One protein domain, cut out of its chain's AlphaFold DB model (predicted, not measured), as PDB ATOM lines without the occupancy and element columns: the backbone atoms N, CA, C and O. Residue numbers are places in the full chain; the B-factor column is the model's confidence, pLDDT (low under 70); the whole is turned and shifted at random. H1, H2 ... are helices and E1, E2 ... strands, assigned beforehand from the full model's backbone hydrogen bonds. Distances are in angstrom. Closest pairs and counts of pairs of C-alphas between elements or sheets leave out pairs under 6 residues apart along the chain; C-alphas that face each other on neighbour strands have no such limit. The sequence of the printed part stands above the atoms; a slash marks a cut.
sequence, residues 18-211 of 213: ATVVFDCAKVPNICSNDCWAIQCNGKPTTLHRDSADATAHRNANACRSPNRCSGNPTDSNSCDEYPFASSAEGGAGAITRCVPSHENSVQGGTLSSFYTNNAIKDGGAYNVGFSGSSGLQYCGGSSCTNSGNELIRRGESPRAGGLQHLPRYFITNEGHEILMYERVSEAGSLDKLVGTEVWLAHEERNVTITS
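Overview. This is residues 18 to 211 of the 213 residues of an uncharacterized protein of Tilletia controversa (dwarf bunt fungus) (UniProt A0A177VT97). A small closed barrel of six strands, running round as E1, E5, E7, E6, E9, E8 and back to E1, has two helices, H1 and H3, packed on its outside. H1 is sandwiched between the barrel's strands E5 and E7 and a separate two-stranded hairpin, E3 and E4, while H3 runs along the barrel over E1 and E8; the short helix H2 is off the barrel. The printed part has 194 residues with three named helices and nine named strands, in the order E1 H1 E2 H2 E3 E4 H3 E5 E6 E7 E8 E9; the barrel is mixed, and E2 is paired onto E5 outside the ring. The class is mixed, helices and strands, with under half of the residues in named elements. The whole is compact and rounded, with a radius of gyration of the C-alphas of 15.6 A and spans of 45 by 35 by 30 A.

Arrangement. E1, residues 18 to 23, is the parallel neighbour of E5, residues 125 to 131, at 29 degrees; N 20 and O 127 are 2.9 A apart, within hydrogen-bond range. On the other side of E1 is E8, residues 197 to 200, also parallel, with N 199 and O 19 at 2.9 A. H1, residues 28 to 41, is on the barrel and outside it, at a height over the sheet of 9.7 A. H1 lies over E5 and E7, residues 177 to 183, and runs along the strands, at 18 degrees to E7 on the local plane. E2, residues 46 to 48, is antiparallel to E5, with N 47 and O 126 at 2.9 A. H2, residues 54 to 60, touches no helix and is not on the barrel. E3, residues 78 to 82, and E4, residues 95 to 99, form a hairpin, with N 82 and O 95 at 2.8 A. The closest C-alphas of H1 and E4 are those of Asn 29 and Val 99, 5.8 A apart. H3, residues 101 to 117, is on the barrel, outside it and over E1 and E8; the closest C-alphas of H3 and E1 are those of Phe 114 and Val 20, 6.4 A apart. H1 and H3 only just touch, only at their ends, with 3 pairs of C-alphas within 8 A, and stand about perpendicular at 74 degrees; the closest C-alphas are those of Ile 30 and Glu 103, 7.0 A apart. E7 is antiparallel to E5, with N 130 and O 179 at 2.8 A, and forms a hairpin with E6, residues 165 to 172, with N 168 and O 180 at 2.8 A. E9, residues 205 to 211, pairs with E6 through N 210 and O 171 at 2.8 A, and forms a hairpin with E8 through N 198 and O 207 at 2.8 A. In H1, H2 and H3 every O i to N i+4 pair is within hydrogen-bond range.

Along the chain. E1 begins at C-alpha 18, (84.990, 181.499, 150.057), and is 16.4 A long. H1 is 18.5 A long, and the short E2 and H2 follow it. E3 measures 13.7 A and E4 12.5 A. H3, the longest helix, runs 24.5 A from C-alpha 101 at (101.606, 202.321, 149.475). E5 is 20.2 A long, E6 21.7 A and E7 19.3 A. After the short E8, E9 is 18.8 A long and ends at C-alpha 211, (88.137, 173.259, 135.732).

Size, cuts and confidence. The two C-alphas farthest apart are those of Pro 66 and Thr 210, at 45.9 A. The printed part has no cut. The long links are H2 to E3, E3 to E4, E5 to E6 and E7 to E8; that from E5 to E6 has 33 residues, 132 to 164. The mean pLDDT of the printed part is 92.2, and residues 157 to 163 are under 70.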
ATOM      1  N   ALA A  18      84.964 180.585 151.194       93.50
ATOM      2  CA  ALA A  18      84.990 181.499 150.057       93.50
ATOM      3  C   ALA A  18      86.442 181.829 149.684       93.50
ATOM      4  O   ALA A  18      87.322 181.831 150.547       93.50
ATOM      5  N   THR A  19      86.699 182.124 148.414       95.69
ATOM      6  CA  THR A  19      88.054 182.427 147.933       95.69
ATOM      7  C   THR A  19      88.144 183.886 147.516       95.69
ATOM      8  O   THR A  19      87.385 184.325 146.651       95.69
ATOM      9  N   VAL A  20      89.085 184.626 148.106       96.94
ATOM     10  CA  VAL A  20      89.470 185.958 147.628       96.94
ATOM     11  C   VAL A  20      90.558 185.814 146.571       96.94
ATOM     12  O   VAL A  20      91.533 185.096 146.786       96.94
ATOM     13  N   VAL A  21      90.396 186.494 145.434       97.25
ATOM     14  CA  VAL A  21      91.402 186.521 144.367       97.25
ATOM     15  C   VAL A  21      92.028 187.908 144.271       97.25
ATOM     16  O   VAL A  21      91.334 188.891 144.002       97.25
ATOM     17  N   PHE A  22      93.348 187.980 144.451       97.31
ATOM     18  CA  PHE A  22      94.126 189.193 144.208       97.31
ATOM     19  C   PHE A  22      94.541 189.293 142.741       97.31
ATOM     20  O   PHE A  22      95.074 188.347 142.160       97.31
ATOM     21  N   ASP A  23      94.321 190.469 142.156       96.44
ATOM     22  CA  ASP A  23      94.790 190.803 140.813       96.44
ATOM     23  C   ASP A  23      96.256 191.251 140.870       96.44
ATOM     24  O   ASP A  23      96.573 192.389 141.233       96.44
ATOM     25  N   CYS A  24      97.161 190.349 140.500       97.00
ATOM     26  CA  CYS A  24      98.595 190.592 140.575       97.00
ATOM     27  C   CYS A  24      99.109 191.596 139.540       97.00
ATOM     28  O   CYS A  24     100.231 192.074 139.686       97.00
ATOM     29  N   ALA A  25      98.301 191.990 138.548       95.56
ATOM     30  CA  ALA A  25      98.636 193.131 137.698       95.56
ATOM     31  C   ALA A  25      98.489 194.468 138.450       95.56
ATOM     32  O   ALA A  25      99.138 195.450 138.092       95.56
ATOM     33  N   LYS A  26      97.657 194.512 139.502       96.38
ATOM     34  CA  LYS A  26      97.426 195.704 140.336       96.38
ATOM     35  C   LYS A  26      98.264 195.725 141.609       96.38
ATOM     36  O   LYS A  26      98.591 196.809 142.083       96.38
ATOM     37  N   VAL A  27      98.572 194.556 142.169       97.69
ATOM     38  CA  VAL A  27      99.348 194.417 143.413       97.69
ATOM     39  C   VAL A  27     100.522 193.429 143.274       97.69
ATOM     40  O   VAL A  27     100.609 192.448 144.018       97.69
ATOM     41  N   PRO A  28     101.428 193.628 142.296       97.44
ATOM     42  CA  PRO A  28     102.474 192.652 141.992       97.44
ATOM     43  C   PRO A  28     103.446 192.414 143.155       97.44
ATOM     44  O   PRO A  28     103.890 191.283 143.354       97.44
ATOM     45  N   ASN A  29     103.790 193.435 143.948       97.88
ATOM     46  CA  ASN A  29     104.726 193.256 145.059       97.88
ATOM     47  C   ASN A  29     104.089 192.495 146.225       97.88
ATOM     48  O   ASN A  29     104.771 191.685 146.853       97.88
ATOM     49  N   ILE A  30     102.800 192.722 146.476       98.25
ATOM     50  CA  ILE A  30     102.025 191.971 147.473       98.25
ATOM     51  C   ILE A  30     101.855 190.517 147.037       98.25
ATOM     52  O   ILE A  30     102.232 189.619 147.780       98.25
ATOM     53  N   CYS A  31     101.393 190.261 145.806       97.75
ATOM     54  CA  CYS A  31     101.278 188.890 145.298       97.75
ATOM     55  C   CYS A  31     102.613 188.133 145.388       97.75
ATOM     56  O   CYS A  31     102.643 186.957 145.741       97.75
ATOM     57  N   SER A  32     103.730 188.811 145.101       96.50
ATOM     58  CA  SER A  32     105.062 188.226 145.244       96.50
ATOM     59  C   SER A  32     105.379 187.872 146.706       96.50
ATOM     60  O   SER A  32     105.848 186.764 146.973       96.50
ATOM     61  N   ASN A  33     105.078 188.761 147.664       97.50
ATOM     62  CA  ASN A  33     105.243 188.491 149.097       97.50
ATOM     63  C   ASN A  33     104.400 187.289 149.553       97.50
ATOM     64  O   ASN A  33     104.934 186.374 150.181       97.50
ATOM     65  N   ASP A  34     103.122 187.253 149.178       97.69
ATOM     66  CA  ASP A  34     102.189 186.182 149.535       97.69
ATOM     67  C   ASP A  34     102.647 184.833 148.959       97.69
ATOM     68  O   ASP A  34     102.754 183.841 149.686       97.69
ATOM     69  N   CYS A  35     103.008 184.798 147.670       95.50
ATOM     70  CA  CYS A  35     103.550 183.606 147.018       95.50
ATOM     71  C   CYS A  35     104.825 183.108 147.720       95.50
ATOM     72  O   CYS A  35     104.947 181.911 147.988       95.50
ATOM     73  N   TRP A  36     105.753 183.998 148.093       94.06
ATOM     74  CA  TRP A  36     106.943 183.602 148.854       94.06
ATOM     75  C   TRP A  36     106.588 183.074 150.242       94.06
ATOM     76  O   TRP A  36     107.112 182.047 150.681       94.06
ATOM     77  N   ALA A  37     105.685 183.754 150.945       94.81
ATOM     78  CA  ALA A  37     105.261 183.365 152.277       94.81
ATOM     79  C   ALA A  37     104.672 181.950 152.274       94.81
ATOM     80  O   ALA A  37     105.057 181.109 153.093       94.81
ATOM     81  N   ILE A  38     103.806 181.655 151.310       94.31
ATOM     82  CA  ILE A  38     103.149 180.357 151.164       94.31
ATOM     83  C   ILE A  38     104.127 179.284 150.672       94.31
ATOM     84  O   ILE A  38     104.317 178.256 151.334       94.31
ATOM     85  N   GLN A  39     104.749 179.506 149.513       88.94
ATOM     86  CA  GLN A  39     105.515 178.482 148.807       88.94
ATOM     87  C   GLN A  39     106.871 178.230 149.477       88.94
ATOM     88  O   GLN A  39     107.303 177.083 149.598       88.94
ATOM     89  N   CYS A  40     107.525 179.294 149.942       87.69
ATOM     90  CA  CYS A  40     108.899 179.249 150.436       87.69
ATOM     91  C   CYS A  40     109.006 179.289 151.961       87.69
ATOM     92  O   CYS A  40     110.041 178.907 152.502       87.69
ATOM     93  N   ASN A  41     107.959 179.737 152.660       89.38
ATOM     94  CA  ASN A  41     107.925 179.787 154.124       89.38
ATOM     95  C   ASN A  41     106.791 178.977 154.765       89.38
ATOM     96  O   ASN A  41     106.638 178.990 155.991       89.38
ATOM     97  N   GLY A  42     106.012 178.249 153.959       90.50
ATOM     98  CA  GLY A  42     104.980 177.340 154.446       90.50
ATOM     99  C   GLY A  42     103.844 178.041 155.188       90.50
ATOM    100  O   GLY A  42     103.240 177.440 156.082       90.50
ATOM    101  N   LYS A  43     103.574 179.318 154.881       93.44
ATOM    102  CA  LYS A  43     102.412 180.023 155.428       93.44
ATOM    103  C   LYS A  43     101.112 179.413 154.891       93.44
ATOM    104  O   LYS A  43     101.100 178.923 153.764       93.44
ATOM    105  N   PRO A  44     100.046 179.391 155.707       93.75
ATOM    106  CA  PRO A  44      98.783 178.771 155.326       93.75
ATOM    107  C   PRO A  44      98.110 179.524 154.177       93.75
ATOM    108  O   PRO A  44      98.323 180.721 154.003       93.75
ATOM    109  N   THR A  45      97.296 178.809 153.406       93.75
ATOM    110  CA  THR A  45      96.555 179.325 152.239       93.75
ATOM    111  C   THR A  45      95.073 179.542 152.530       93.75
ATOM    112  O   THR A  45      94.407 180.314 151.839       93.75
ATOM    113  N   THR A  46      94.574 178.897 153.585       95.31
ATOM    114  CA  THR A  46      93.295 179.195 154.226       95.31
ATOM    115  C   THR A  46      93.565 180.021 155.477       95.31
ATOM    116  O   THR A  46      94.355 179.607 156.325       95.31
ATOM    117  N   LEU A  47      92.907 181.169 155.580       97.88
ATOM    118  CA  LEU A  47      93.018 182.101 156.696       97.88
ATOM    119  C   LEU A  47      91.670 182.241 157.399       97.88
ATOM    120  O   LEU A  47      90.621 182.013 156.793       97.88
ATOM    121  N   HIS A  48      91.690 182.657 158.659       98.12
ATOM    122  CA  HIS A  48      90.479 182.953 159.422       98.12
ATOM    123  C   HIS A  48      90.418 184.439 159.713       98.12
ATOM    124  O   HIS A  48      91.358 184.988 160.278       98.12
ATOM    125  N   ARG A  49      89.321 185.103 159.342       98.19
ATOM    126  CA  ARG A  49      89.175 186.543 159.572       98.19
ATOM    127  C   ARG A  49      89.279 186.848 161.071       98.19
ATOM    128  O   ARG A  49      88.603 186.222 161.879       98.19
ATOM    129  N   ASP A  50      90.077 187.846 161.413       98.00
ATOM    130  CA  ASP A  50      90.230 188.366 162.765       98.00
ATOM    131  C   ASP A  50      90.441 189.879 162.704       98.00
ATOM    132  O   ASP A  50      91.555 190.393 162.563       98.00
ATOM    133  N   SER A  51      89.330 190.614 162.721       95.50
ATOM    134  CA  SER A  51      89.381 192.071 162.653       95.50
ATOM    135  C   SER A  51      89.704 192.734 163.993       95.50
ATOM    136  O   SER A  51      90.208 193.861 163.998       95.50
ATOM    137  N   ALA A  52      89.461 192.047 165.112       96.00
ATOM    138  CA  ALA A  52      89.667 192.580 166.453       96.00
ATOM    139  C   ALA A  52      91.161 192.713 166.793       96.00
ATOM    140  O   ALA A  52      91.576 193.750 167.318       96.00
ATOM    141  N   ASP A  53      91.975 191.723 166.415       96.62
ATOM    142  CA  ASP A  53      93.397 191.682 166.777       96.62
ATOM    143  C   ASP A  53      94.340 192.250 165.707       96.62
ATOM    144  O   ASP A  53      95.560 192.262 165.884       96.62
ATOM    145  N   ALA A  54      93.816 192.854 164.634       96.19
ATOM    146  CA  ALA A  54      94.638 193.365 163.533       96.19
ATOM    147  C   ALA A  54      95.743 194.348 163.971       96.19
ATOM    148  O   ALA A  54      96.864 194.319 163.459       96.19
ATOM    149  N   THR A  55      95.469 195.212 164.949       95.44
ATOM    150  CA  THR A  55      96.498 196.112 165.502       95.44
ATOM    151  C   THR A  55      97.547 195.347 166.313       95.44
ATOM    152  O   THR A  55      98.739 195.652 166.222       95.44
ATOM    153  N   ALA A  56      97.132 194.344 167.088       96.56
ATOM    154  CA  ALA A  56      98.044 193.496 167.850       96.56
ATOM    155  C   ALA A  56      98.947 192.679 166.911       96.56
ATOM    156  O   ALA A  56     100.162 192.652 167.113       96.56
ATOM    157  N   HIS A  57      98.391 192.123 165.834       96.75
ATOM    158  CA  HIS A  57      99.133 191.407 164.800       96.75
ATOM    159  C   HIS A  57     100.205 192.288 164.140       96.75
ATOM    160  O   HIS A  57     101.381 191.917 164.138       96.75
ATOM    161  N   ARG A  58      99.865 193.507 163.700       95.12
ATOM    162  CA  ARG A  58     100.865 194.457 163.158       95.12
ATOM    163  C   ARG A  58     101.986 194.772 164.145       95.12
ATOM    164  O   ARG A  58     103.150 194.878 163.772       95.12
ATOM    165  N   ASN A  59     101.658 194.902 165.428       94.50
ATOM    166  CA  ASN A  59     102.655 195.150 166.472       94.50
ATOM    167  C   ASN A  59     103.523 193.915 166.783       94.50
ATOM    168  O   ASN A  59     104.640 194.051 167.303       94.50
ATOM    169  N   ALA A  60     103.029 192.714 166.478       94.19
ATOM    170  CA  ALA A  60     103.729 191.456 166.694       94.19
ATOM    171  C   ALA A  60     104.735 191.129 165.575       94.19
ATOM    172  O   ALA A  60     105.762 190.519 165.867       94.19
ATOM    173  N   ASN A  61     104.524 191.590 164.342       94.38
ATOM    174  CA  ASN A  61     105.395 191.281 163.202       94.38
ATOM    175  C   ASN A  61     106.469 192.361 162.922       94.38
ATOM    176  O   ASN A  61     106.783 193.191 163.779       94.38
ATOM    177  N   ALA A  62     107.107 192.304 161.747       92.62
ATOM    178  CA  ALA A  62     108.179 193.219 161.346       92.62
ATOM    179  C   ALA A  62     107.697 194.568 160.761       92.62
ATOM    180  O   ALA A  62     108.531 195.446 160.538       92.62
ATOM    181  N   CYS A  63     106.388 194.760 160.570       93.06
ATOM    182  CA  CYS A  63     105.776 196.031 160.172       93.06
ATOM    183  C   CYS A  63     105.498 196.977 161.350       93.06
ATOM    184  O   CYS A  63     105.121 198.134 161.133       93.06
ATOM    185  N   ARG A  64     105.705 196.521 162.595       91.38
ATOM    186  CA  ARG A  64     105.564 197.340 163.810       91.38
ATOM    187  C   ARG A  64     106.349 198.653 163.744       91.38
ATOM    188  O   ARG A  64     107.374 198.754 163.076       91.38
ATOM    189  N   SER A  65     105.935 199.630 164.548       83.12
ATOM    190  CA  SER A  65     106.691 200.875 164.720       83.12
ATOM    191  C   SER A  65     108.000 200.663 165.522       83.12
ATOM    192  O   SER A  65     108.000 199.901 166.501       83.12
ATOM    193  N   PRO A  66     109.121 201.323 165.155       85.00
ATOM    194  CA  PRO A  66     109.315 202.097 163.924       85.00
ATOM    195  C   PRO A  66     109.306 201.185 162.687       85.00
ATOM    196  O   PRO A  66     110.034 200.194 162.632       85.00
ATOM    197  N   ASN A  67     108.466 201.529 161.707       88.06
ATOM    198  CA  ASN A  67     108.253 200.722 160.508       88.06
ATOM    199  C   ASN A  67     109.437 200.899 159.546       88.06
ATOM    200  O   ASN A  67     109.727 202.018 159.125       88.06
ATOM    201  N   ARG A  68     110.091 199.792 159.174       90.19
ATOM    202  CA  ARG A  68     111.283 199.766 158.302       90.19
ATOM    203  C   ARG A  68     111.065 200.325 156.894       90.19
ATOM    204  O   ARG A  68     112.038 200.640 156.223       90.19
ATOM    205  N   CYS A  69     109.819 200.378 156.433       95.31
ATOM    206  CA  CYS A  69     109.461 200.911 155.123       95.31
ATOM    207  C   CYS A  69     109.190 202.422 155.181       95.31
ATOM    208  O   CYS A  69     109.065 203.073 154.148       95.31
ATOM    209  N   SER A  70     109.099 203.001 156.384       91.62
ATOM    210  CA  SER A  70     108.879 204.434 156.553       91.62
ATOM    211  C   SER A  70     110.080 205.228 156.035       91.62
ATOM    212  O   SER A  70     111.210 204.999 156.456       91.62
ATOM    213  N   GLY A  71     109.824 206.168 155.122       90.69
ATOM    214  CA  GLY A  71     110.859 207.007 154.508       90.69
ATOM    215  C   GLY A  71     111.553 206.392 153.288       90.69
ATOM    216  O   GLY A  71     112.372 207.070 152.671       90.69
ATOM    217  N   ASN A  72     111.212 205.157 152.908       95.19
ATOM    218  CA  ASN A  72     111.668 204.571 151.648       95.19
ATOM    219  C   ASN A  72     111.050 205.288 150.427       95.19
ATOM    220  O   ASN A  72     110.048 206.004 150.566       95.19
ATOM    221  N   PRO A  73     111.611 205.083 149.217       96.44
ATOM    222  CA  PRO A  73     111.010 205.555 147.973       96.44
ATOM    223  C   PRO A  73     109.583 205.028 147.759       96.44
ATOM    224  O   PRO A  73     109.161 204.038 148.351       96.44
ATOM    225  N   THR A  74     108.816 205.693 146.890       95.62
ATOM    226  CA  THR A  74     107.376 205.431 146.687       95.62
ATOM    227  C   THR A  74     107.037 204.015 146.225       95.62
ATOM    228  O   THR A  74     105.894 203.592 146.364       95.62
ATOM    229  N   ASP A  75     108.004 203.295 145.667       94.62
ATOM    230  CA  ASP A  75     107.868 201.903 145.238       94.62
ATOM    231  C   ASP A  75     108.035 200.883 146.385       94.62
ATOM    232  O   ASP A  75     107.885 199.683 146.177       94.62
ATOM    233  N   SER A  76     108.346 201.342 147.600       96.38
ATOM    234  CA  SER A  76     108.695 200.491 148.744       96.38
ATOM    235  C   SER A  76     108.460 201.181 150.100       96.38
ATOM    236  O   SER A  76     109.109 200.864 151.100       96.38
ATOM    237  N   ASN A  77     107.533 202.141 150.157       96.62
ATOM    238  CA  ASN A  77     107.294 203.006 151.320       96.62
ATOM    239  C   ASN A  77     106.237 202.496 152.312       96.62
ATOM    240  O   ASN A  77     105.931 203.181 153.291       96.62
ATOM    241  N   SER A  78     105.654 201.324 152.071       97.25
ATOM    242  CA  SER A  78     104.618 200.736 152.917       97.25
ATOM    243  C   SER A  78     104.961 199.291 153.250       97.25
ATOM    244  O   SER A  78     105.553 198.598 152.436       97.25
ATOM    245  N   CYS A  79     104.638 198.837 154.458       97.19
ATOM    246  CA  CYS A  79     104.936 197.472 154.887       97.19
ATOM    247  C   CYS A  79     103.697 196.601 154.702       97.19
ATOM    248  O   CYS A  79     102.655 196.913 155.272       97.19
ATOM    249  N   ASP A  80     103.814 195.569 153.876       98.06
ATOM    250  CA  ASP A  80     102.821 194.512 153.678       98.06
ATOM    251  C   ASP A  80     103.186 193.275 154.511       98.06
ATOM    252  O   ASP A  80     104.352 193.097 154.883       98.06
ATOM    253  N   GLU A  81     102.196 192.437 154.821       97.75
ATOM    254  CA  GLU A  81     102.331 191.288 155.712       97.75
ATOM    255  C   GLU A  81     101.441 190.103 155.304       97.75
ATOM    256  O   GLU A  81     100.226 190.242 155.180       97.75
ATOM    257  N   TYR A  82     102.042 188.910 155.199       98.31
ATOM    258  CA  TYR A  82     101.337 187.641 155.016       98.31
ATOM    259  C   TYR A  82     101.749 186.594 156.073       98.31
ATOM    260  O   TYR A  82     102.943 186.304 156.226       98.31
ATOM    261  N   PRO A  83     100.806 185.937 156.771       98.12
ATOM    262  CA  PRO A  83      99.360 186.142 156.684       98.12
ATOM    263  C   PRO A  83      98.919 187.534 157.141       98.12
ATOM    264  O   PRO A  83      99.606 188.189 157.931       98.12
ATOM    265  N   PHE A  84      97.775 187.978 156.620       98.44
ATOM    266  CA  PHE A  84      97.277 189.335 156.819       98.44
ATOM    267  C   PHE A  84      97.057 189.629 158.302       98.44
ATOM    268  O   PHE A  84      96.552 188.781 159.039       98.44
ATOM    269  N   ALA A  85      97.318 190.859 158.750       97.75
ATOM    270  CA  ALA A  85      96.992 191.238 160.126       97.75
ATOM    271  C   ALA A  85      95.501 191.071 160.457       97.75
ATOM    272  O   ALA A  85      95.164 190.796 161.599       97.75
ATOM    273  N   SER A  86      94.615 191.176 159.463       97.88
ATOM    274  CA  SER A  86      93.177 190.899 159.620       97.88
ATOM    275  C   SER A  86      92.815 189.405 159.658       97.88
ATOM    276  O   SER A  86      91.660 189.054 159.415       97.88
ATOM    277  N   SER A  87      93.790 188.525 159.903       98.62
ATOM    278  CA  SER A  87      93.599 187.084 160.054       98.62
ATOM    279  C   SER A  87      94.207 186.556 161.351       98.62
ATOM    280  O   SER A  87      95.190 187.114 161.835       98.62
ATOM    281  N   ALA A  88      93.653 185.464 161.879       98.25
ATOM    282  CA  ALA A  88      94.138 184.797 163.089       98.25
ATOM    283  C   ALA A  88      95.554 184.211 162.919       98.25
ATOM    284  O   ALA A  88      96.286 184.025 163.886       98.25
ATOM    285  N   GLU A  89      95.957 183.912 161.683       97.56
ATOM    286  CA  GLU A  89      97.297 183.440 161.329       97.56
ATOM    287  C   GLU A  89      98.318 184.580 161.174       97.56
ATOM    288  O   GLU A  89      99.501 184.327 160.918       97.56
ATOM    289  N   GLY A  90      97.858 185.829 161.273       96.81
ATOM    290  CA  GLY A  90      98.682 187.021 161.175       96.81
ATOM    291  C   GLY A  90      99.606 187.221 162.376       96.81
ATOM    292  O   GLY A  90      99.692 186.437 163.318       96.81
ATOM    293  N   GLY A  91     100.332 188.333 162.350       95.38
ATOM    294  CA  GLY A  91     101.175 188.735 163.470       95.38
ATOM    295  C   GLY A  91     102.495 187.977 163.558       95.38
ATOM    296  O   GLY A  91     103.274 187.980 162.606       95.38
ATOM    297  N   ALA A  92     102.824 187.435 164.732       94.38
ATOM    298  CA  ALA A  92     104.138 186.845 164.983       94.38
ATOM    299  C   ALA A  92     104.487 185.780 163.927       94.38
ATOM    300  O   ALA A  92     103.704 184.886 163.615       94.38
ATOM    301  N   GLY A  93     105.671 185.908 163.331       92.88
ATOM    302  CA  GLY A  93     106.113 185.034 162.252       92.88
ATOM    303  C   GLY A  93     105.581 185.381 160.857       92.88
ATOM    304  O   GLY A  93     106.050 184.751 159.911       92.88
ATOM    305  N   ALA A  94     104.665 186.340 160.680       96.06
ATOM    306  CA  ALA A  94     104.251 186.806 159.352       96.06
ATOM    307  C   ALA A  94     105.458 187.294 158.536       96.06
ATOM    308  O   ALA A  94     106.392 187.908 159.069       96.06
ATOM    309  N   ILE A  95     105.434 186.995 157.241       96.44
ATOM    310  CA  ILE A  95     106.407 187.492 156.279       96.44
ATOM    311  C   ILE A  95     105.994 188.897 155.895       96.44
ATOM    312  O   ILE A  95     104.849 189.128 155.520       96.44
ATOM    313  N   THR A  96     106.933 189.826 155.967       96.81
ATOM    314  CA  THR A  96     106.697 191.214 155.590       96.81
ATOM    315  C   THR A  96     107.533 191.608 154.390       96.81
ATOM    316  O   THR A  96     108.686 191.181 154.286       96.81
ATOM    317  N   ARG A  97     107.011 192.508 153.557       96.94
ATOM    318  CA  ARG A  97     107.726 193.116 152.430       96.94
ATOM    319  C   ARG A  97     107.464 194.616 152.393       96.94
ATOM    320  O   ARG A  97     106.358 195.061 152.678       96.94
ATOM    321  N   CYS A  98     108.475 195.408 152.039       97.81
ATOM    322  CA  CYS A  98     108.229 196.801 151.680       97.81
ATOM    323  C   CYS A  98     107.683 196.880 150.251       97.81
ATOM    324  O   CYS A  98     108.352 196.424 149.322       97.81
ATOM    325  N   VAL A  99     106.495 197.454 150.095       98.00
ATOM    326  CA  VAL A  99     105.722 197.567 148.852       98.00
ATOM    327  C   VAL A  99     105.292 199.025 148.619       98.00
ATOM    328  O   VAL A  99     105.344 199.838 149.552       98.00
ATOM    329  N   PRO A 100     104.843 199.394 147.408       98.25
ATOM    330  CA  PRO A 100     104.243 200.701 147.176       98.25
ATOM    331  C   PRO A 100     102.972 200.885 148.016       98.25
ATOM    332  O   PRO A 100     102.109 200.009 148.062       98.25
ATOM    333  N   SER A 101     102.784 202.055 148.630       97.44
ATOM    334  CA  SER A 101     101.606 202.321 149.475       97.44
ATOM    335  C   SER A 101     100.262 202.142 148.767       97.44
ATOM    336  O   SER A 101      99.277 201.809 149.419       97.44
ATOM    337  N   HIS A 102     100.209 202.359 147.449       97.44
ATOM    338  CA  HIS A 102      98.983 202.158 146.681       97.44
ATOM    339  C   HIS A 102      98.568 200.680 146.629       97.44
ATOM    340  O   HIS A 102      97.372 200.408 146.667       97.44
ATOM    341  N   GLU A 103      99.520 199.736 146.611       98.44
ATOM    342  CA  GLU A 103      99.200 198.305 146.610       98.44
ATOM    343  C   GLU A 103      98.516 197.902 147.921       98.44
ATOM    344  O   GLU A 103      97.481 197.241 147.894       98.44
ATOM    345  N   ASN A 104      99.007 198.397 149.065       97.56
ATOM    346  CA  ASN A 104      98.376 198.161 150.371       97.56
ATOM    347  C   ASN A 104      96.954 198.743 150.450       97.56
ATOM    348  O   ASN A 104      96.060 198.130 151.034       97.56
ATOM    349  N   SER A 105      96.706 199.899 149.825       97.38
ATOM    350  CA  SER A 105      95.350 200.449 149.712       97.38
ATOM    351  C   SER A 105      94.430 199.545 148.880       97.38
ATOM    352  O   SER A 105      93.280 199.325 149.265       97.38
ATOM    353  N   VAL A 106      94.928 198.995 147.767       97.56
ATOM    354  CA  VAL A 106      94.171 198.068 146.904       97.56
ATOM    355  C   VAL A 106      93.901 196.739 147.616       97.56
ATOM    356  O   VAL A 106      92.768 196.255 147.578       97.56
ATOM    357  N   GLN A 107      94.892 196.168 148.306       97.69
ATOM    358  CA  GLN A 107      94.740 194.935 149.087       97.69
ATOM    359  C   GLN A 107      93.723 195.126 150.223       97.69
ATOM    360  O   GLN A 107      92.800 194.323 150.370       97.69
ATOM    361  N   GLY A 108      93.818 196.228 150.975       97.12
ATOM    362  CA  GLY A 108      92.870 196.549 152.042       97.12
ATOM    363  C   GLY A 108      91.433 196.732 151.536       97.12
ATOM    364  O   GLY A 108      90.495 196.201 152.136       97.12
ATOM    365  N   GLY A 109      91.253 197.428 150.408       96.31
ATOM    366  CA  GLY A 109      89.948 197.563 149.748       96.31
ATOM    367  C   GLY A 109      89.389 196.220 149.271       96.31
ATOM    368  O   GLY A 109      88.221 195.915 149.518       96.31
ATOM    369  N   THR A 110      90.246 195.386 148.675       97.19
ATOM    370  CA  THR A 110      89.921 194.023 148.226       97.19
ATOM    371  C   THR A 110      89.408 193.164 149.377       97.19
ATOM    372  O   THR A 110      88.319 192.601 149.275       97.19
ATOM    373  N   LEU A 111      90.139 193.108 150.494       97.44
ATOM    374  CA  LEU A 111      89.746 192.331 151.672       97.44
ATOM    375  C   LEU A 111      88.440 192.848 152.287       97.44
ATOM    376  O   LEU A 111      87.548 192.059 152.586       97.44
ATOM    377  N   SER A 112      88.289 194.168 152.428       95.56
ATOM    378  CA  SER A 112      87.069 194.780 152.972       95.56
ATOM    379  C   SER A 112      85.826 194.435 152.141       95.56
ATOM    380  O   SER A 112      84.801 193.998 152.683       95.56
ATOM    381  N   SER A 113      85.933 194.572 150.815       95.12
ATOM    382  CA  SER A 113      84.867 194.224 149.874       95.12
ATOM    383  C   SER A 113      84.571 192.725 149.904       95.12
ATOM    384  O   SER A 113      83.413 192.333 150.044       95.12
ATOM    385  N   PHE A 114      85.602 191.878 149.874       96.62
ATOM    386  CA  PHE A 114      85.456 190.426 149.955       96.62
ATOM    387  C   PHE A 114      84.720 189.989 151.227       96.62
ATOM    388  O   PHE A 114      83.727 189.264 151.137       96.62
ATOM    389  N   TYR A 115      85.158 190.463 152.398       95.88
ATOM    390  CA  TYR A 115      84.541 190.099 153.671       95.88
ATOM    391  C   TYR A 115      83.072 190.514 153.747       95.88
ATOM    392  O   TYR A 115      82.252 189.776 154.292       95.88
ATOM    393  N   THR A 116      82.738 191.684 153.200       94.50
ATOM    394  CA  THR A 116      81.369 192.207 153.192       94.50
ATOM    395  C   THR A 116      80.480 191.411 152.238       94.50
ATOM    396  O   THR A 116      79.435 190.914 152.654       94.50
ATOM    397  N   ASN A 117      80.911 191.233 150.987       92.81
ATOM    398  CA  ASN A 117      80.111 190.590 149.942       92.81
ATOM    399  C   ASN A 117      79.958 189.077 150.137       92.81
ATOM    400  O   ASN A 117      78.949 188.508 149.734       92.81
ATOM    401  N   ASN A 118      80.912 188.431 150.811       92.69
ATOM    402  CA  ASN A 118      80.865 186.996 151.103       92.69
ATOM    403  C   ASN A 118      80.450 186.693 152.552       92.69
ATOM    404  O   ASN A 118      80.554 185.555 153.000       92.69
ATOM    405  N   ALA A 119      79.987 187.707 153.296       94.31
ATOM    406  CA  ALA A 119      79.533 187.589 154.683       94.31
ATOM    407  C   ALA A 119      80.535 186.876 155.620       94.31
ATOM    408  O   ALA A 119      80.140 186.179 156.561       94.31
ATOM    409  N   ILE A 120      81.837 187.074 155.387       95.50
ATOM    410  CA  ILE A 120      82.904 186.481 156.196       95.50
ATOM    411  C   ILE A 120      82.985 187.249 157.509       95.50
ATOM    412  O   ILE A 120      83.435 188.394 157.551       95.50
ATOM    413  N   LYS A 121      82.519 186.627 158.590       95.94
ATOM    414  CA  LYS A 121      82.608 187.159 159.957       95.94
ATOM    415  C   LYS A 121      83.943 186.777 160.590       95.94
ATOM    416  O   LYS A 121      84.627 185.896 160.077       95.94
ATOM    417  N   ASP A 122      84.300 187.420 161.700       97.56
ATOM    418  CA  ASP A 122      85.464 186.996 162.485       97.56
ATOM    419  C   ASP A 122      85.325 185.510 162.881       97.56
ATOM    420  O   ASP A 122      84.229 185.036 163.194       97.56
ATOM    421  N   GLY A 123      86.425 184.763 162.780       96.50
ATOM    422  CA  GLY A 123      86.482 183.300 162.871       96.50
ATOM    423  C   GLY A 123      86.100 182.555 161.582       96.50
ATOM    424  O   GLY A 123      86.303 181.347 161.498       96.50
ATOM    425  N   GLY A 124      85.559 183.240 160.571       96.62
ATOM    426  CA  GLY A 124      85.212 182.652 159.280       96.62
ATOM    427  C   GLY A 124      86.447 182.346 158.434       96.62
ATOM    428  O   GLY A 124      87.316 183.205 158.276       96.62
ATOM    429  N   ALA A 125      86.498 181.136 157.874       96.50
ATOM    430  CA  ALA A 125      87.573 180.690 156.995       96.50
ATOM    431  C   ALA A 125      87.395 181.205 155.557       96.50
ATOM    432  O   ALA A 125      86.279 181.225 155.028       96.50
ATOM    433  N   TYR A 126      88.501 181.549 154.904       96.31
ATOM    434  CA  TYR A 126      88.560 181.886 153.483       96.31
ATOM    435  C   TYR A 126      89.889 181.445 152.866       96.31
ATOM    436  O   TYR A 126      90.903 181.357 153.555       96.31
ATOM    437  N   ASN A 127      89.890 181.173 151.564       96.25
ATOM    438  CA  ASN A 127      91.100 180.848 150.812       96.25
ATOM    439  C   ASN A 127      91.654 182.081 150.099       96.25
ATOM    440  O   ASN A 127      90.897 182.979 149.724       96.25
ATOM    441  N   VAL A 128      92.960 182.077 149.850       97.00
ATOM    442  CA  VAL A 128      93.657 183.098 149.061       97.00
ATOM    443  C   VAL A 128      94.035 182.534 147.690       97.00
ATOM    444  O   VAL A 128      94.614 181.450 147.592       97.00
ATOM    445  N   GLY A 129      93.703 183.272 146.633       96.62
ATOM    446  CA  GLY A 129      94.074 182.980 145.250       96.62
ATOM    447  C   GLY A 129      94.609 184.211 144.518       96.62
ATOM    448  O   GLY A 129      94.479 185.345 144.981       96.62
ATOM    449  N   PHE A 130      95.205 183.978 143.352       97.00
ATOM    450  CA  PHE A 130      95.935 184.985 142.585       97.00
ATOM    451  C   PHE A 130      95.587 184.884 141.100       97.00
ATOM    452  O   PHE A 130      95.724 183.815 140.513       97.00
ATOM    453  N   SER A 131      95.194 185.988 140.472       96.12
ATOM    454  CA  SER A 131      95.044 186.085 139.015       96.12
ATOM    455  C   SER A 131      96.147 186.955 138.419       96.12
ATOM    456  O   SER A 131      96.664 187.851 139.085       96.12
ATOM    457  N   GLY A 132      96.514 186.718 137.158       94.81
ATOM    458  CA  GLY A 132      97.561 187.508 136.494       94.81
ATOM    459  C   GLY A 132      98.951 187.336 137.127       94.81
ATOM    460  O   GLY A 132      99.775 188.241 137.063       94.81
ATOM    461  N   SER A 133      99.207 186.190 137.764       94.62
ATOM    462  CA  SER A 133     100.456 185.886 138.480       94.62
ATOM    463  C   SER A 133     101.565 185.319 137.584       94.62
ATOM    464  O   SER A 133     102.680 185.084 138.052       94.62
ATOM    465  N   SER A 134     101.280 185.088 136.298       92.25
ATOM    466  CA  SER A 134     102.242 184.532 135.346       92.25
ATOM    467  C   SER A 134     103.495 185.406 135.235       92.25
ATOM    468  O   SER A 134     103.416 186.618 135.042       92.25
ATOM    469  N   GLY A 135     104.666 184.783 135.388       90.44
ATOM    470  CA  GLY A 135     105.965 185.460 135.364       90.44
ATOM    471  C   GLY A 135     106.309 186.259 136.627       90.44
ATOM    472  O   GLY A 135     107.413 186.800 136.707       90.44
ATOM    473  N   LEU A 136     105.416 186.325 137.621       93.06
ATOM    474  CA  LEU A 136     105.682 187.039 138.864       93.06
ATOM    475  C   LEU A 136     106.639 186.249 139.765       93.06
ATOM    476  O   LEU A 136     106.531 185.032 139.922       93.06
ATOM    477  N   GLN A 137     107.573 186.962 140.395       90.81
ATOM    478  CA  GLN A 137     108.541 186.375 141.313       90.81
ATOM    479  C   GLN A 137     107.839 185.632 142.460       90.81
ATOM    480  O   GLN A 137     106.924 186.167 143.087       90.81
ATOM    481  N   TYR A 138     108.317 184.419 142.742       91.25
ATOM    482  CA  TYR A 138     107.819 183.462 143.744       91.25
ATOM    483  C   TYR A 138     106.486 182.804 143.422       91.25
ATOM    484  O   TYR A 138     106.172 181.783 144.025       91.25
ATOM    485  N   CYS A 139     105.729 183.326 142.459       92.56
ATOM    486  CA  CYS A 139     104.514 182.672 142.016       92.56
ATOM    487  C   CYS A 139     104.818 181.543 141.020       92.56
ATOM    488  O   CYS A 139     105.808 181.587 140.283       92.56
ATOM    489  N   GLY A 140     103.981 180.501 141.025       84.00
ATOM    490  CA  GLY A 140     104.012 179.427 140.027       84.00
ATOM    491  C   GLY A 140     105.200 178.465 140.113       84.00
ATOM    492  O   GLY A 140     105.630 177.939 139.091       84.00
ATOM    493  N   GLY A 141     105.759 178.223 141.305       73.44
ATOM    494  CA  GLY A 141     106.824 177.223 141.464       73.44
ATOM    495  C   GLY A 141     108.248 177.757 141.267       73.44
ATOM    496  O   GLY A 141     109.178 176.974 141.081       73.44
ATOM    497  N   SER A 142     108.445 179.077 141.302       71.44
ATOM    498  CA  SER A 142     109.758 179.713 141.114       71.44
ATOM    499  C   SER A 142     110.701 179.556 142.327       71.44
ATOM    500  O   SER A 142     110.329 179.014 143.368       71.44
ATOM    501  N   SER A 143     111.968 179.975 142.168       76.94
ATOM    502  CA  SER A 143     113.028 179.819 143.179       76.94
ATOM    503  C   SER A 143     112.685 180.494 144.511       76.94
ATOM    504  O   SER A 143     112.289 181.655 144.537       76.94
ATOM    505  N   CYS A 144     112.972 179.816 145.625       84.94
ATOM    506  CA  CYS A 144     112.815 180.347 146.983       84.94
ATOM    507  C   CYS A 144     114.001 181.187 147.483       84.94
ATOM    508  O   CYS A 144     114.210 181.336 148.690       84.94
ATOM    509  N   THR A 145     114.786 181.759 146.571       88.25
ATOM    510  CA  THR A 145     115.855 182.699 146.921       88.25
ATOM    511  C   THR A 145     115.247 184.024 147.361       88.25
ATOM    512  O   THR A 145     114.746 184.775 146.532       88.25
ATOM    513  N   ASN A 146     115.310 184.314 148.661       88.94
ATOM    514  CA  ASN A 146     114.872 185.587 149.233       88.94
ATOM    515  C   ASN A 146     115.591 186.771 148.558       88.94
ATOM    516  O   ASN A 146     116.814 186.747 148.398       88.94
ATOM    517  N   SER A 147     114.839 187.810 148.200       89.88
ATOM    518  CA  SER A 147     115.343 189.020 147.536       89.88
ATOM    519  C   SER A 147     116.100 189.956 148.483       89.88
ATOM    520  O   SER A 147     116.735 190.913 148.048       89.88
ATOM    521  N   GLY A 148     116.008 189.697 149.789       90.44
ATOM    522  CA  GLY A 148     116.416 190.587 150.868       90.44
ATOM    523  C   GLY A 148     115.267 191.434 151.421       90.44
ATOM    524  O   GLY A 148     115.462 192.102 152.436       90.44
ATOM    525  N   ASN A 149     114.079 191.407 150.803       91.81
ATOM    526  CA  ASN A 149     112.925 192.200 151.239       91.81
ATOM    527  C   ASN A 149     111.819 191.373 151.922       91.81
ATOM    528  O   ASN A 149     110.969 191.966 152.588       91.81
ATOM    529  N   GLU A 150     111.854 190.040 151.830       93.69
ATOM    530  CA  GLU A 150     110.935 189.139 152.537       93.69
ATOM    531  C   GLU A 150     111.467 188.857 153.949       93.69
ATOM    532  O   GLU A 150     112.374 188.046 154.144       93.69
ATOM    533  N   LEU A 151     110.945 189.559 154.954       92.69
ATOM    534  CA  LEU A 151     111.514 189.563 156.303       92.69
ATOM    535  C   LEU A 151     110.529 189.067 157.352       92.69
ATOM    536  O   LEU A 151     109.347 189.403 157.327       92.69
ATOM    537  N   ILE A 152     111.066 188.376 158.354       91.81
ATOM    538  CA  ILE A 152     110.369 188.047 159.597       91.81
ATOM    539  C   ILE A 152     111.019 188.843 160.726       91.81
ATOM    540  O   ILE A 152     112.208 189.169 160.684       91.81
ATOM    541  N   ARG A 153     110.239 189.183 161.752       89.19
ATOM    542  CA  ARG A 153     110.745 189.878 162.934       89.19
ATOM    543  C   ARG A 153     111.857 189.067 163.608       89.19
ATOM    544  O   ARG A 153     111.752 187.859 163.773       89.19
ATOM    545  N   ARG A 154     112.911 189.751 164.065       83.56
ATOM    546  CA  ARG A 154     114.010 189.127 164.819       83.56
ATOM    547  C   ARG A 154     113.477 188.339 166.022       83.56
ATOM    548  O   ARG A 154     112.697 188.878 166.803       83.56
ATOM    549  N   GLY A 155     113.984 187.120 166.197       77.75
ATOM    550  CA  GLY A 155     113.568 186.194 167.256       77.75
ATOM    551  C   GLY A 155     112.531 185.178 166.782       77.75
ATOM    552  O   GLY A 155     112.423 184.114 167.376       77.75
ATOM    553  N   GLU A 156     111.857 185.459 165.667       77.25
ATOM    554  CA  GLU A 156     111.068 184.474 164.939       77.25
ATOM    555  C   GLU A 156     111.972 183.717 163.967       77.25
ATOM    556  O   GLU A 156     112.838 184.303 163.310       77.25
ATOM    557  N   SER A 157     111.768 182.407 163.863       64.75
ATOM    558  CA  SER A 157     112.457 181.593 162.863       64.75
ATOM    559  C   SER A 157     111.548 181.401 161.650       64.75
ATOM    560  O   SER A 157     110.386 181.020 161.830       64.75
ATOM    561  N   PRO A 158     112.051 181.600 160.415       65.62
ATOM    562  CA  PRO A 158     111.410 181.034 159.236       65.62
ATOM    563  C   PRO A 158     111.149 179.552 159.495       65.62
ATOM    564  O   PRO A 158     112.004 178.872 160.076       65.62
ATOM    565  N   ARG A 159     109.995 179.025 159.079       63.44
ATOM    566  CA  ARG A 159     109.841 177.568 159.075       63.44
ATOM    567  C   ARG A 159     110.805 177.025 158.027       63.44
ATOM    568  O   ARG A 159     110.546 177.103 156.833       63.44
ATOM    569  N   ALA A 160     111.940 176.508 158.484       47.81
ATOM    570  CA  ALA A 160     112.887 175.807 157.641       47.81
ATOM    571  C   ALA A 160     112.301 174.436 157.284       47.81
ATOM    572  O   ALA A 160     112.130 173.589 158.159       47.81
ATOM    573  N   GLY A 161     112.003 174.211 156.006       51.41
ATOM    574  CA  GLY A 161     111.773 172.862 155.498       51.41
ATOM    575  C   GLY A 161     110.888 172.805 154.264       51.41
ATOM    576  O   GLY A 161     109.688 173.018 154.392       51.41
ATOM    577  N   GLY A 162     111.502 172.435 153.131       60.94
ATOM    578  CA  GLY A 162     110.865 171.901 151.919       60.94
ATOM    579  C   GLY A 162     109.817 172.783 151.230       60.94
ATOM    580  O   GLY A 162     109.304 173.744 151.791       60.94
ATOM    581  N   LEU A 163     109.456 172.431 149.994       68.75
ATOM    582  CA  LEU A 163     108.202 172.915 149.411       68.75
ATOM    583  C   LEU A 163     107.051 172.324 150.237       68.75
ATOM    584  O   LEU A 163     106.885 171.107 150.271       68.75
ATOM    585  N   GLN A 164     106.293 173.172 150.937       81.19
ATOM    586  CA  GLN A 164     105.126 172.745 151.731       81.19
ATOM    587  C   GLN A 164     103.816 172.882 150.966       81.19
ATOM    588  O   GLN A 164     102.831 172.232 151.320       81.19
ATOM    589  N   HIS A 165     103.823 173.696 149.914       89.62
ATOM    590  CA  HIS A 165     102.684 173.898 149.043       89.62
ATOM    591  C   HIS A 165     103.086 173.748 147.575       89.62
ATOM    592  O   HIS A 165     104.202 174.105 147.191       89.62
ATOM    593  N   LEU A 166     102.165 173.229 146.770       89.00
ATOM    594  CA  LEU A 166     102.270 173.107 145.322       89.00
ATOM    595  C   LEU A 166     101.308 174.096 144.660       89.00
ATOM    596  O   LEU A 166     100.179 174.241 145.137       89.00
ATOM    597  N   PRO A 167     101.723 174.769 143.576       93.06
ATOM    598  CA  PRO A 167     100.807 175.587 142.797       93.06
ATOM    599  C   PRO A 167      99.722 174.699 142.165       93.06
ATOM    600  O   PRO A 167     100.014 173.624 141.638       93.06
ATOM    601  N   ARG A 168      98.472 175.157 142.219       94.56
ATOM    602  CA  ARG A 168      97.315 174.593 141.516       94.56
ATOM    603  C   ARG A 168      96.670 175.708 140.707       94.56
ATOM    604  O   ARG A 168      96.479 176.808 141.226       94.56
ATOM    605  N   TYR A 169      96.331 175.411 139.462       95.88
ATOM    606  CA  TYR A 169      95.746 176.376 138.548       95.88
ATOM    607  C   TYR A 169      94.300 176.001 138.259       95.88
ATOM    608  O   TYR A 169      93.975 174.847 137.983       95.88
ATOM    609  N   PHE A 170      93.422 176.989 138.345       96.62
ATOM    610  CA  PHE A 170      91.995 176.844 138.105       96.62
ATOM    611  C   PHE A 170      91.570 177.782 136.991       96.62
ATOM    612  O   PHE A 170      92.066 178.900 136.903       96.62
ATOM    613  N   ILE A 171      90.626 177.339 136.172       96.62
ATOM    614  CA  ILE A 171      90.002 178.163 135.141       96.62
ATOM    615  C   ILE A 171      88.569 178.451 135.562       96.62
ATOM    616  O   ILE A 171      87.856 177.560 136.032       96.62
ATOM    617  N   THR A 172      88.148 179.702 135.408       95.50
ATOM    618  CA  THR A 172      86.764 180.106 135.660       95.50
ATOM    619  C   THR A 172      85.895 179.954 134.409       95.50
ATOM    620  O   THR A 172      86.391 179.796 133.293       95.50
ATOM    621  N   ASN A 173      84.574 180.057 134.559       94.31
ATOM    622  CA  ASN A 173      83.606 180.060 133.455       94.31
ATOM    623  C   ASN A 173      83.822 181.194 132.440       94.31
ATOM    624  O   ASN A 173      83.234 181.168 131.362       94.31
ATOM    625  N   GLU A 174      84.663 182.165 132.779       93.00
ATOM    626  CA  GLU A 174      84.985 183.328 131.956       93.00
ATOM    627  C   GLU A 174      86.458 183.350 131.523       93.00
ATOM    628  O   GLU A 174      86.923 184.314 130.926       93.00
ATOM    629  N   GLY A 175      87.193 182.260 131.772       92.75
ATOM    630  CA  GLY A 175      88.559 182.079 131.282       92.75
ATOM    631  C   GLY A 175      89.643 182.735 132.137       92.75
ATOM    632  O   GLY A 175      90.791 182.791 131.702       92.75
ATOM    633  N   HIS A 176      89.321 183.206 133.347       92.81
ATOM    634  CA  HIS A 176      90.349 183.670 134.277       92.81
ATOM    635  C   HIS A 176      91.136 182.473 134.810       92.81
ATOM    636  O   HIS A 176      90.540 181.506 135.285       92.81
ATOM    637  N   GLU A 177      92.462 182.566 134.767       95.50
ATOM    638  CA  GLU A 177      93.347 181.635 135.462       95.50
ATOM    639  C   GLU A 177      93.568 182.110 136.900       95.50
ATOM    640  O   GLU A 177      93.976 183.251 137.140       95.50
ATOM    641  N   ILE A 178      93.294 181.221 137.853       96.25
ATOM    642  CA  ILE A 178      93.458 181.444 139.285       96.25
ATOM    643  C   ILE A 178      94.531 180.489 139.795       96.25
ATOM    644  O   ILE A 178      94.342 179.274 139.822       96.25
ATOM    645  N   LEU A 179      95.652 181.049 140.233       96.50
ATOM    646  CA  LEU A 179      96.672 180.340 140.985       96.50
ATOM    647  C   LEU A 179      96.245 180.262 142.452       96.50
ATOM    648  O   LEU A 179      96.005 181.280 143.101       96.50
ATOM    649  N   MET A 180      96.209 179.053 142.989       95.75
ATOM    650  CA  MET A 180      96.111 178.783 144.421       95.75
ATOM    651  C   MET A 180      97.230 177.827 144.822       95.75
ATOM    652  O   MET A 180      97.907 177.243 143.979       95.75
ATOM    653  N   TYR A 181      97.429 177.653 146.121       94.25
ATOM    654  CA  TYR A 181      98.457 176.765 146.642       94.25
ATOM    655  C   TYR A 181      97.826 175.674 147.492       94.25
ATOM    656  O   TYR A 181      97.109 175.940 148.459       94.25
ATOM    657  N   GLU A 182      98.110 174.432 147.129       92.25
ATOM    658  CA  GLU A 182      97.675 173.262 147.871       92.25
ATOM    659  C   GLU A 182      98.800 172.756 148.754       92.25
ATOM    660  O   GLU A 182      99.948 172.671 148.331       92.25
ATOM    661  N   ARG A 183      98.473 172.361 149.979       90.19
ATOM    662  CA  ARG A 183      99.445 171.768 150.884       90.19
ATOM    663  C   ARG A 183      99.858 170.381 150.398       90.19
ATOM    664  O   ARG A 183      99.008 169.537 150.148       90.19
ATOM    665  N   VAL A 184     101.161 170.098 150.362       88.56
ATOM    666  CA  VAL A 184     101.704 168.797 149.911       88.56
ATOM    667  C   VAL A 184     101.122 167.623 150.708       88.56
ATOM    668  O   VAL A 184     100.882 166.553 150.156       88.56
ATOM    669  N   SER A 185     100.862 167.816 152.003       87.88
ATOM    670  CA  SER A 185     100.270 166.792 152.874       87.88
ATOM    671  C   SER A 185      98.768 166.570 152.659       87.88
ATOM    672  O   SER A 185      98.202 165.668 153.266       87.88
ATOM    673  N   GLU A 186      98.115 167.405 151.851       89.12
ATOM    674  CA  GLU A 186      96.667 167.425 151.624       89.12
ATOM    675  C   GLU A 186      96.380 167.460 150.113       89.12
ATOM    676  O   GLU A 186      95.528 168.209 149.639       89.12
ATOM    677  N   ALA A 187      97.134 166.668 149.347       89.50
ATOM    678  CA  ALA A 187      96.974 166.566 147.901       89.50
ATOM    679  C   ALA A 187      95.520 166.236 147.510       89.50
ATOM    680  O   ALA A 187      94.914 165.313 148.059       89.50
ATOM    681  N   GLY A 188      94.970 166.995 146.563       89.69
ATOM    682  CA  GLY A 188      93.572 166.910 146.128       89.69
ATOM    683  C   GLY A 188      92.569 167.682 147.002       89.69
ATOM    684  O   GLY A 188      91.380 167.728 146.685       89.69
ATOM    685  N   SER A 189      93.002 168.315 148.096       90.12
ATOM    686  CA  SER A 189      92.125 169.113 148.964       90.12
ATOM    687  C   SER A 189      91.473 170.301 148.255       90.12
ATOM    688  O   SER A 189      90.380 170.706 148.668       90.12
ATOM    689  N   LEU A 190      92.096 170.835 147.198       92.81
ATOM    690  CA  LEU A 190      91.532 171.926 146.399       92.81
ATOM    691  C   LEU A 190      90.655 171.458 145.226       92.81
ATOM    692  O   LEU A 190      89.959 172.280 144.636       92.81
ATOM    693  N   ASP A 191      90.600 170.161 144.913       92.88
ATOM    694  CA  ASP A 191      89.793 169.637 143.794       92.88
ATOM    695  C   ASP A 191      88.297 169.928 143.992       92.88
ATOM    696  O   ASP A 191      87.555 170.179 143.042       92.88
ATOM    697  N   LYS A 192      87.869 169.984 145.259       90.56
ATOM    698  CA  LYS A 192      86.505 170.338 145.675       90.56
ATOM    699  C   LYS A 192      86.088 171.771 145.316       90.56
ATOM    700  O   LYS A 192      84.918 172.099 145.477       90.56
ATOM    701  N   LEU A 193      87.024 172.627 144.896       92.00
ATOM    702  CA  LEU A 193      86.723 173.997 144.480       92.00
ATOM    703  C   LEU A 193      86.126 174.066 143.070       92.00
ATOM    704  O   LEU A 193      85.516 175.076 142.723       92.00
ATOM    705  N   VAL A 194      86.243 173.010 142.260       93.88
ATOM    706  CA  VAL A 194      85.561 172.956 140.963       93.88
ATOM    707  C   VAL A 194      84.044 172.996 141.171       93.88
ATOM    708  O   VAL A 194      83.485 172.214 141.936       93.88
ATOM    709  N   GLY A 195      83.378 173.930 140.492       92.75
ATOM    710  CA  GLY A 195      81.955 174.230 140.652       92.75
ATOM    711  C   GLY A 195      81.637 175.243 141.758       92.75
ATOM    712  O   GLY A 195      80.466 175.563 141.949       92.75
ATOM    713  N   THR A 196      82.641 175.753 142.480       92.25
ATOM    714  CA  THR A 196      82.465 176.809 143.494       92.25
ATOM    715  C   THR A 196      82.735 178.199 142.920       92.25
ATOM    716  O   THR A 196      83.371 178.341 141.872       92.25
ATOM    717  N   GLU A 197      82.239 179.231 143.602       92.38
ATOM    718  CA  GLU A 197      82.490 180.625 143.243       92.38
ATOM    719  C   GLU A 197      83.772 181.162 143.896       92.38
ATOM    720  O   GLU A 197      84.086 180.858 145.049       92.38
ATOM    721  N   VAL A 198      84.485 182.015 143.163       91.88
ATOM    722  CA  VAL A 198      85.574 182.851 143.678       91.88
ATOM    723  C   VAL A 198      85.235 184.319 143.479       91.88
ATOM    724  O   VAL A 198      84.638 184.693 142.467       91.88
ATOM    725  N   TRP A 199      85.651 185.158 144.423       93.12
ATOM    726  CA  TRP A 199      85.426 186.597 144.361       93.12
ATOM    727  C   TRP A 199      86.574 187.287 143.619       93.12
ATOM    728  O   TRP A 199      87.694 187.383 144.136       93.12
ATOM    729  N   LEU A 200      86.288 187.803 142.421       89.06
ATOM    730  CA  LEU A 200      87.203 188.660 141.671       89.06
ATOM    731  C   LEU A 200      87.072 190.089 142.189       89.06
ATOM    732  O   LEU A 200      86.240 190.867 141.729       89.06
ATOM    733  N   ALA A 201      87.916 190.455 143.150       75.88
ATOM    734  CA  ALA A 201      87.795 191.745 143.826       75.88
ATOM    735  C   ALA A 201      87.936 192.955 142.896       75.88
ATOM    736  O   ALA A 201      87.319 193.988 143.133       75.88
ATOM    737  N   HIS A 202      88.710 192.821 141.819       77.25
ATOM    738  CA  HIS A 202      88.884 193.875 140.827       77.25
ATOM    739  C   HIS A 202      87.639 194.128 139.961       77.25
ATOM    740  O   HIS A 202      87.564 195.181 139.329       77.25
ATOM    741  N   GLU A 203      86.694 193.188 139.947       82.94
ATOM    742  CA  GLU A 203      85.431 193.255 139.206       82.94
ATOM    743  C   GLU A 203      84.209 193.285 140.131       82.94
ATOM    744  O   GLU A 203      83.078 193.302 139.652       82.94
ATOM    745  N   GLU A 204      84.441 193.266 141.448       84.88
ATOM    746  CA  GLU A 204      83.419 193.261 142.496       84.88
ATOM    747  C   GLU A 204      82.301 192.228 142.263       84.88
ATOM    748  O   GLU A 204      81.115 192.510 142.456       84.88
ATOM    749  N   ARG A 205      82.670 191.014 141.835       88.00
ATOM    750  CA  ARG A 205      81.712 189.939 141.539       88.00
ATOM    751  C   ARG A 205      82.292 188.541 141.739       88.00
ATOM    752  O   ARG A 205      83.508 188.348 141.754       88.00
ATOM    753  N   ASN A 206      81.395 187.563 141.829       90.31
ATOM    754  CA  ASN A 206      81.734 186.145 141.830       90.31
ATOM    755  C   ASN A 206      81.810 185.575 140.407       90.31
ATOM    756  O   ASN A 206      81.017 185.939 139.538       90.31
ATOM    757  N   VAL A 207      82.735 184.639 140.205       92.75
ATOM    758  CA  VAL A 207      82.841 183.790 139.007       92.75
ATOM    759  C   VAL A 207      83.008 182.337 139.424       92.75
ATOM    760  O   VAL A 207      83.549 182.050 140.489       92.75
ATOM    761  N   THR A 208      82.551 181.401 138.600       95.12
ATOM    762  CA  THR A 208      82.576 179.970 138.930       95.12
ATOM    763  C   THR A 208      83.858 179.322 138.430       95.12
ATOM    764  O   THR A 208      84.193 179.471 137.260       95.12
ATOM    765  N   ILE A 209      84.543 178.540 139.267       94.50
ATOM    766  CA  ILE A 209      85.617 177.642 138.821       94.50
ATOM    767  C   ILE A 209      84.996 176.498 138.018       94.50
ATOM    768  O   ILE A 209      84.160 175.756 138.530       94.50
ATOM    769  N   THR A 210      85.424 176.311 136.774       95.62
ATOM    770  CA  THR A 210      84.902 175.265 135.880       95.62
ATOM    771  C   THR A 210      85.847 174.091 135.727       95.62
ATOM    772  O   THR A 210      85.393 172.964 135.528       95.62
ATOM    773  N   SER A 211      87.151 174.323 135.841       93.12
ATOM    774  CA  SER A 211      88.137 173.259 135.732       93.12
ATOM    775  C   SER A 211      89.425 173.597 136.461       93.12
ATOM    776  O   SER A 211      89.670 174.727 136.882       93.12
TER     777      SER A 211